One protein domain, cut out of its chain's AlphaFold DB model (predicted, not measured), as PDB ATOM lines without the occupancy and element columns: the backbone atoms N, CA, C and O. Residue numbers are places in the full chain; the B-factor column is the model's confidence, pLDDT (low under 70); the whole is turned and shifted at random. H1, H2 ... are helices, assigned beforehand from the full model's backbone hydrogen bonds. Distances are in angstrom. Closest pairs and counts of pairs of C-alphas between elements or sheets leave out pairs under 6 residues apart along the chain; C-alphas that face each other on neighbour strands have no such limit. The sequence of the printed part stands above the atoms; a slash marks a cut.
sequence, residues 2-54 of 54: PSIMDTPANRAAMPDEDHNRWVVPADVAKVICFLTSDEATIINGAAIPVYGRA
ATOM      1  N   PRO A   2     283.959 181.325 206.177       80.62
ATOM      2  CA  PRO A   2     284.252 180.098 206.908       80.62
ATOM      3  C   PRO A   2     283.739 180.180 208.353       80.62
ATOM      4  O   PRO A   2     283.679 181.272 208.922       80.62
ATOM      5  N   SER A   3     283.389 179.037 208.947       88.19
ATOM      6  CA  SER A   3     283.281 178.908 210.410       88.19
ATOM      7  C   SER A   3     284.680 178.885 211.057       88.19
ATOM      8  O   SER A   3     285.658 179.305 210.435       88.19
ATOM      9  N   ILE A   4     284.812 178.416 212.307       93.56
ATOM     10  CA  ILE A   4     286.118 178.335 212.985       93.56
ATOM     11  C   ILE A   4     287.082 177.503 212.133       93.56
ATOM     12  O   ILE A   4     286.797 176.349 211.812       93.56
ATOM     13  N   MET A   5     288.198 178.117 211.740       93.75
ATOM     14  CA  MET A   5     289.261 177.449 210.995       93.75
ATOM     15  C   MET A   5     290.245 176.767 211.935       93.75
ATOM     16  O   MET A   5     290.593 177.302 212.989       93.75
ATOM     17  N   ASP A   6     290.758 175.628 211.493       94.62
ATOM     18  CA  ASP A   6     291.793 174.884 212.188       94.62
ATOM     19  C   ASP A   6     293.161 175.553 212.040       94.62
ATOM     20  O   ASP A   6     293.904 175.322 211.088       94.62
ATOM     21  N   THR A   7     293.469 176.444 212.985       95.19
ATOM     22  CA  THR A   7     294.741 177.166 213.058       95.19
ATOM     23  C   THR A   7     295.382 176.978 214.434       95.19
ATOM     24  O   THR A   7     294.662 176.822 215.425       95.19
ATOM     25  N   PRO A   8     296.724 177.054 214.548       96.12
ATOM     26  CA  PRO A   8     297.401 176.945 215.841       96.12
ATOM     27  C   PRO A   8     296.912 177.972 216.870       96.12
ATOM     28  O   PRO A   8     296.761 177.643 218.042       96.12
ATOM     29  N   ALA A   9     296.614 179.196 216.425       97.25
ATOM     30  CA  ALA A   9     296.088 180.249 217.287       97.25
ATOM     31  C   ALA A   9     294.699 179.889 217.841       97.25
ATOM     32  O   ALA A   9     294.469 180.026 219.040       97.25
ATOM     33  N   ASN A  10     293.802 179.363 216.998       96.19
ATOM     34  CA  ASN A  10     292.470 178.943 217.437       96.19
ATOM     35  C   ASN A  10     292.541 177.733 218.376       96.19
ATOM     36  O   ASN A  10     291.861 177.734 219.396       96.19
ATOM     37  N   ARG A  11     293.408 176.750 218.095       96.69
ATOM     38  CA  ARG A  11     293.621 175.596 218.990       96.69
ATOM     39  C   ARG A  11     294.162 176.009 220.358       96.69
ATOM     40  O   ARG A  11     293.766 175.440 221.365       96.69
ATOM     41  N   ALA A  12     295.059 176.997 220.407       97.12
ATOM     42  CA  ALA A  12     295.580 177.517 221.671       97.12
ATOM     43  C   ALA A  12     294.517 178.295 222.468       97.12
ATOM     44  O   ALA A  12     294.516 178.245 223.694       97.12
ATOM     45  N   ALA A  13     293.620 179.007 221.780       97.50
ATOM     46  CA  ALA A  13     292.541 179.767 222.407       97.50
ATOM     47  C   ALA A  13     291.347 178.895 222.840       97.50
ATOM     48  O   ALA A  13     290.625 179.278 223.757       97.50
ATOM     49  N   MET A  14     291.124 177.754 222.180       96.56
ATOM     50  CA  MET A  14     289.980 176.860 222.400       96.56
ATOM     51  C   MET A  14     290.435 175.388 222.466       96.56
ATOM     52  O   MET A  14     290.077 174.600 221.593       96.56
ATOM     53  N   PRO A  15     291.247 174.998 223.465       95.06
ATOM     54  CA  PRO A  15     291.890 173.680 223.494       95.06
ATOM     55  C   PRO A  15     290.924 172.503 223.699       95.06
ATOM     56  O   PRO A  15     291.237 171.391 223.275       95.06
ATOM     57  N   ASP A  16     289.773 172.748 224.329       95.69
ATOM     58  CA  ASP A  16     288.804 171.719 224.734       95.69
ATOM     59  C   ASP A  16     287.677 171.487 223.703       95.69
ATOM     60  O   ASP A  16     286.745 170.723 223.952       95.69
ATOM     61  N   GLU A  17     287.734 172.153 222.547       94.56
ATOM     62  CA  GLU A  17     286.736 172.029 221.480       94.56
ATOM     63  C   GLU A  17     286.967 170.792 220.594       94.56
ATOM     64  O   GLU A  17     288.087 170.301 220.419       94.56
ATOM     65  N   ASP A  18     285.897 170.313 219.950       91.50
ATOM     66  CA  ASP A  18     286.016 169.258 218.938       91.50
ATOM     67  C   ASP A  18     286.552 169.829 217.618       91.50
ATOM     68  O   ASP A  18     285.810 170.225 216.711       91.50
ATOM     69  N   HIS A  19     287.879 169.836 217.509       91.81
ATOM     70  CA  HIS A  19     288.606 170.316 216.338       91.81
ATOM     71  C   HIS A  19     288.247 169.582 215.033       91.81
ATOM     72  O   HIS A  19     288.508 170.118 213.956       91.81
ATOM     73  N   ASN A  20     287.629 168.393 215.079       89.75
ATOM     74  CA  ASN A  20     287.216 167.683 213.859       89.75
ATOM     75  C   ASN A  20     286.094 168.411 213.106       89.75
ATOM     76  O   ASN A  20     285.928 168.214 211.900       89.75
ATOM     77  N   ARG A  21     285.349 169.275 213.805       90.19
ATOM     78  CA  ARG A  21     284.255 170.076 213.240       90.19
ATOM     79  C   ARG A  21     284.740 171.373 212.597       90.19
ATOM     80  O   ARG A  21     283.944 172.104 212.005       90.19
ATOM     81  N   TRP A  22     286.019 171.702 212.745       94.06
ATOM     82  CA  TRP A  22     286.579 172.958 212.265       94.06
ATOM     83  C   TRP A  22     286.907 172.890 210.774       94.06
ATOM     84  O   TRP A  22     287.118 171.829 210.184       94.06
ATOM     85  N   VAL A  23     286.919 174.057 210.138       94.19
ATOM     86  CA  VAL A  23     287.229 174.182 208.714       94.19
ATOM     87  C   VAL A  23     288.729 174.011 208.519       94.19
ATOM     88  O   VAL A  23     289.526 174.751 209.094       94.19
ATOM     89  N   VAL A  24     289.121 173.086 207.649       92.88
ATOM     90  CA  VAL A  24     290.526 172.909 207.275       92.88
ATOM     91  C   VAL A  24     290.965 174.097 206.401       92.88
ATOM     92  O   VAL A  24     290.343 174.338 205.361       92.88
ATOM     93  N   PRO A  25     292.047 174.828 206.739       94.31
ATOM     94  CA  PRO A  25     292.488 175.993 205.961       94.31
ATOM     95  C   PRO A  25     292.744 175.698 204.477       94.31
ATOM     96  O   PRO A  25     292.472 176.533 203.617       94.31
ATOM     97  N   ALA A  26     293.216 174.486 204.164       93.56
ATOM     98  CA  ALA A  26     293.446 174.046 202.791       93.56
ATOM     99  C   ALA A  26     292.163 174.030 201.943       93.56
ATOM    100  O   ALA A  26     292.226 174.270 200.739       93.56
ATOM    101  N   ASP A  27     290.997 173.782 202.542       92.06
ATOM    102  CA  ASP A  27     289.729 173.794 201.809       92.06
ATOM    103  C   ASP A  27     289.257 175.225 201.524       92.06
ATOM    104  O   ASP A  27     288.768 175.503 200.430       92.06
ATOM    105  N   VAL A  28     289.508 176.170 202.437       93.62
ATOM    106  CA  VAL A  28     289.278 177.605 202.179       93.62
ATOM    107  C   VAL A  28     290.201 178.110 201.072       93.62
ATOM    108  O   VAL A  28     289.754 178.842 200.191       93.62
ATOM    109  N   ALA A  29     291.467 177.681 201.066       95.00
ATOM    110  CA  ALA A  29     292.420 178.049 200.022       95.00
ATOM    111  C   ALA A  29     291.943 177.620 198.626       95.00
ATOM    112  O   ALA A  29     292.044 178.404 197.688       95.00
ATOM    113  N   LYS A  30     291.341 176.429 198.485       94.69
ATOM    114  CA  LYS A  30     290.761 175.978 197.205       94.69
ATOM    115  C   LYS A  30     289.640 176.899 196.723       94.69
ATOM    116  O   LYS A  30     289.590 177.222 195.539       94.69
ATOM    117  N   VAL A  31     288.763 177.343 197.630       94.50
ATOM    118  CA  VAL A  31     287.695 178.303 197.298       94.50
ATOM    119  C   VAL A  31     288.293 179.636 196.858       94.50
ATOM    120  O   VAL A  31     287.850 180.194 195.861       94.50
ATOM    121  N   ILE A  32     289.325 180.124 197.552       95.31
ATOM    122  CA  ILE A  32     290.024 181.354 197.163       95.31
ATOM    123  C   ILE A  32     290.628 181.198 195.764       95.31
ATOM    124  O   ILE A  32     290.370 182.043 194.917       95.31
ATOM    125  N   CYS A  33     291.349 180.104 195.493       97.12
ATOM    126  CA  CYS A  33     291.932 179.840 194.175       97.12
ATOM    127  C   CYS A  33     290.875 179.836 193.061       97.12
ATOM    128  O   CYS A  33     291.108 180.424 192.006       97.12
ATOM    129  N   PHE A  34     289.710 179.224 193.300       95.94
ATOM    130  CA  PHE A  34     288.588 179.277 192.364       95.94
ATOM    131  C   PHE A  34     288.086 180.711 192.157       95.94
ATOM    132  O   PHE A  34     287.907 181.139 191.025       95.94
ATOM    133  N   LEU A  35     287.897 181.490 193.224       95.94
ATOM    134  CA  LEU A  35     287.392 182.864 193.105       95.94
ATOM    135  C   LEU A  35     288.381 183.830 192.446       95.94
ATOM    136  O   LEU A  35     287.967 184.868 191.944       95.94
ATOM    137  N   THR A  36     289.669 183.496 192.441       96.62
ATOM    138  CA  THR A  36     290.708 184.253 191.728       96.62
ATOM    139  C   THR A  36     290.936 183.778 190.291       96.62
ATOM    140  O   THR A  36     291.828 184.300 189.631       96.62
ATOM    141  N   SER A  37     290.195 182.771 189.824       97.94
ATOM    142  CA  SER A  37     290.298 182.259 188.453       97.94
ATOM    143  C   SER A  37     289.553 183.141 187.446       97.94
ATOM    144  O   SER A  37     288.656 183.904 187.818       97.94
ATOM    145  N   ASP A  38     289.897 183.011 186.162       97.56
ATOM    146  CA  ASP A  38     289.260 183.764 185.072       97.56
ATOM    147  C   ASP A  38     287.757 183.445 184.971       97.56
ATOM    148  O   ASP A  38     286.934 184.317 184.674       97.56
ATOM    149  N   GLU A  39     287.368 182.213 185.302       96.88
ATOM    150  CA  GLU A  39     285.983 181.742 185.314       96.88
ATOM    151  C   GLU A  39     285.115 182.468 186.353       96.88
ATOM    152  O   GLU A  39     283.895 182.568 186.192       96.88
ATOM    153  N   ALA A  40     285.727 183.005 187.411       97.19
ATOM    154  CA  ALA A  40     285.031 183.705 188.484       97.19
ATOM    155  C   ALA A  40     284.882 185.218 188.240       97.19
ATOM    156  O   ALA A  40     284.303 185.902 189.085       97.19
ATOM    157  N   THR A  41     285.328 185.761 187.096       96.94
ATOM    158  CA  THR A  41     285.402 187.221 186.862       96.94
ATOM    159  C   THR A  41     284.081 187.983 187.036       96.94
ATOM    160  O   THR A  41     284.103 189.177 187.329       96.94
ATOM    161  N   ILE A  42     282.930 187.333 186.835       96.44
ATOM    162  CA  ILE A  42     281.610 187.967 186.987       96.44
ATOM    163  C   ILE A  42     281.113 187.966 188.440       96.44
ATOM    164  O   ILE A  42     280.153 188.667 188.766       96.44
ATOM    165  N   ILE A  43     281.735 187.173 189.314       95.00
ATOM    166  CA  ILE A  43     281.298 186.977 190.694       95.00
ATOM    167  C   ILE A  43     281.747 188.176 191.526       95.00
ATOM    168  O   ILE A  43     282.931 188.424 191.724       95.00
ATOM    169  N   ASN A  44     280.780 188.914 192.059       95.00
ATOM    170  CA  ASN A  44     281.016 190.031 192.965       95.00
ATOM    171  C   ASN A  44     279.913 190.083 194.032       95.00
ATOM    172  O   ASN A  44     278.815 189.571 193.825       95.00
ATOM    173  N   GLY A  45     280.227 190.638 195.206       94.50
ATOM    174  CA  GLY A  45     279.265 190.814 196.307       94.50
ATOM    175  C   GLY A  45     278.756 189.524 196.972       94.50
ATOM    176  O   GLY A  45     277.956 189.598 197.902       94.50
ATOM    177  N   ALA A  46     279.206 188.347 196.533       93.38
ATOM    178  CA  ALA A  46     278.753 187.066 197.061       93.38
ATOM    179  C   ALA A  46     279.450 186.698 198.382       93.38
ATOM    180  O   ALA A  46     280.666 186.823 198.529       93.38
ATOM    181  N   ALA A  47     278.680 186.150 199.322       92.69
ATOM    182  CA  ALA A  47     279.199 185.510 200.523       92.69
ATOM    183  C   ALA A  47     279.089 183.986 200.380       92.69
ATOM    184  O   ALA A  47     277.990 183.446 200.333       92.69
ATOM    185  N   ILE A  48     280.228 183.287 200.330       90.38
ATOM    186  CA  ILE A  48     280.260 181.826 200.136       90.38
ATOM    187  C   ILE A  48     280.541 181.135 201.471       90.38
ATOM    188  O   ILE A  48     281.677 181.218 201.948       90.38
ATOM    189  N   PRO A  49     279.551 180.518 202.137       89.19
ATOM    190  CA  PRO A  49     279.788 179.823 203.394       89.19
ATOM    191  C   PRO A  49     280.701 178.606 203.189       89.19
ATOM    192  O   PRO A  49     280.579 177.894 202.196       89.19
ATOM    193  N   VAL A  50     281.613 178.374 204.135       87.94
ATOM    194  CA  VAL A  50     282.472 177.180 204.163       87.94
ATOM    195  C   VAL A  50     282.358 176.559 205.549       87.94
ATOM    196  O   VAL A  50     282.740 177.180 206.541       87.94
ATOM    197  N   TYR A  51     281.805 175.353 205.618       83.00
ATOM    198  CA  TYR A  51     281.584 174.636 206.872       83.00
ATOM    199  C   TYR A  51     282.574 173.481 207.009       83.00
ATOM    200  O   TYR A  51     282.961 172.867 206.013       83.00
ATOM    201  N   GLY A  52     282.999 173.206 208.244       70.44
ATOM    202  CA  GLY A  52     283.747 171.991 208.558       70.44
ATOM    203  C   GLY A  52     282.863 170.749 208.415       70.44
ATOM    204  O   GLY A  52     281.667 170.853 208.138       70.44
ATOM    205  N   ARG A  53     283.448 169.560 208.592       63.16
ATOM    206  CA  ARG A  53     282.681 168.305 208.601       63.16
ATOM    207  C   ARG A  53     281.841 168.262 209.885       63.16
ATOM    208  O   ARG A  53     282.369 167.952 210.947       63.16
ATOM    209  N   ALA A  54     280.575 168.658 209.783       54.66
ATOM    210  CA  ALA A  54     279.556 168.502 210.820       54.66
ATOM    211  C   ALA A  54     278.680 167.285 210.517       54.66
ATOM    212  O   ALA A  54     278.458 167.016 209.314       54.66
TER     213      ALA A  54
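This is residues 2 to 54 of the 54 residues of an uncharacterized protein of Candidatus Poribacteria bacterium (UniProt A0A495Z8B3). With little regular structure, this is a loose rod: from residue 2 the backbone leads to short H1 towards one end, a long link brings it back to H2, and after H2 residues 36 to 54 turn at the other end and fold back past H2. The printed part has 53 residues with two named helices, H1 then H2, and no named strand. Its class is all helix, with 17 residues in named elements; the radius of gyration of the C-alphas is 13.5 A and the spans are 42 by 18 by 17 A.

Look first at H1, residues 8 to 13, and then H2, residues 25 to 35: they are apart, with no C-alpha of the one within 8 A of the other. Both have every O i to N i+4 pair within hydrogen-bond range.

Find C-alpha 8 at (297.401, 176.945, 215.841), where H1 begins; it is 8.6 A long. H2 runs 15.4 A to C-alpha 35 at (287.392, 182.864, 193.105).

The C-alphas of Asp 16 and Ile 42, 41.7 A apart, are the farthest pair. The H1 to H2 link is long, 11 residues. Residues 12 to 18, of which 12 to 13 belong to H1, and 36 to 42 stand free. The printed part has no cut; residues 53 to 54 have pLDDT under 70.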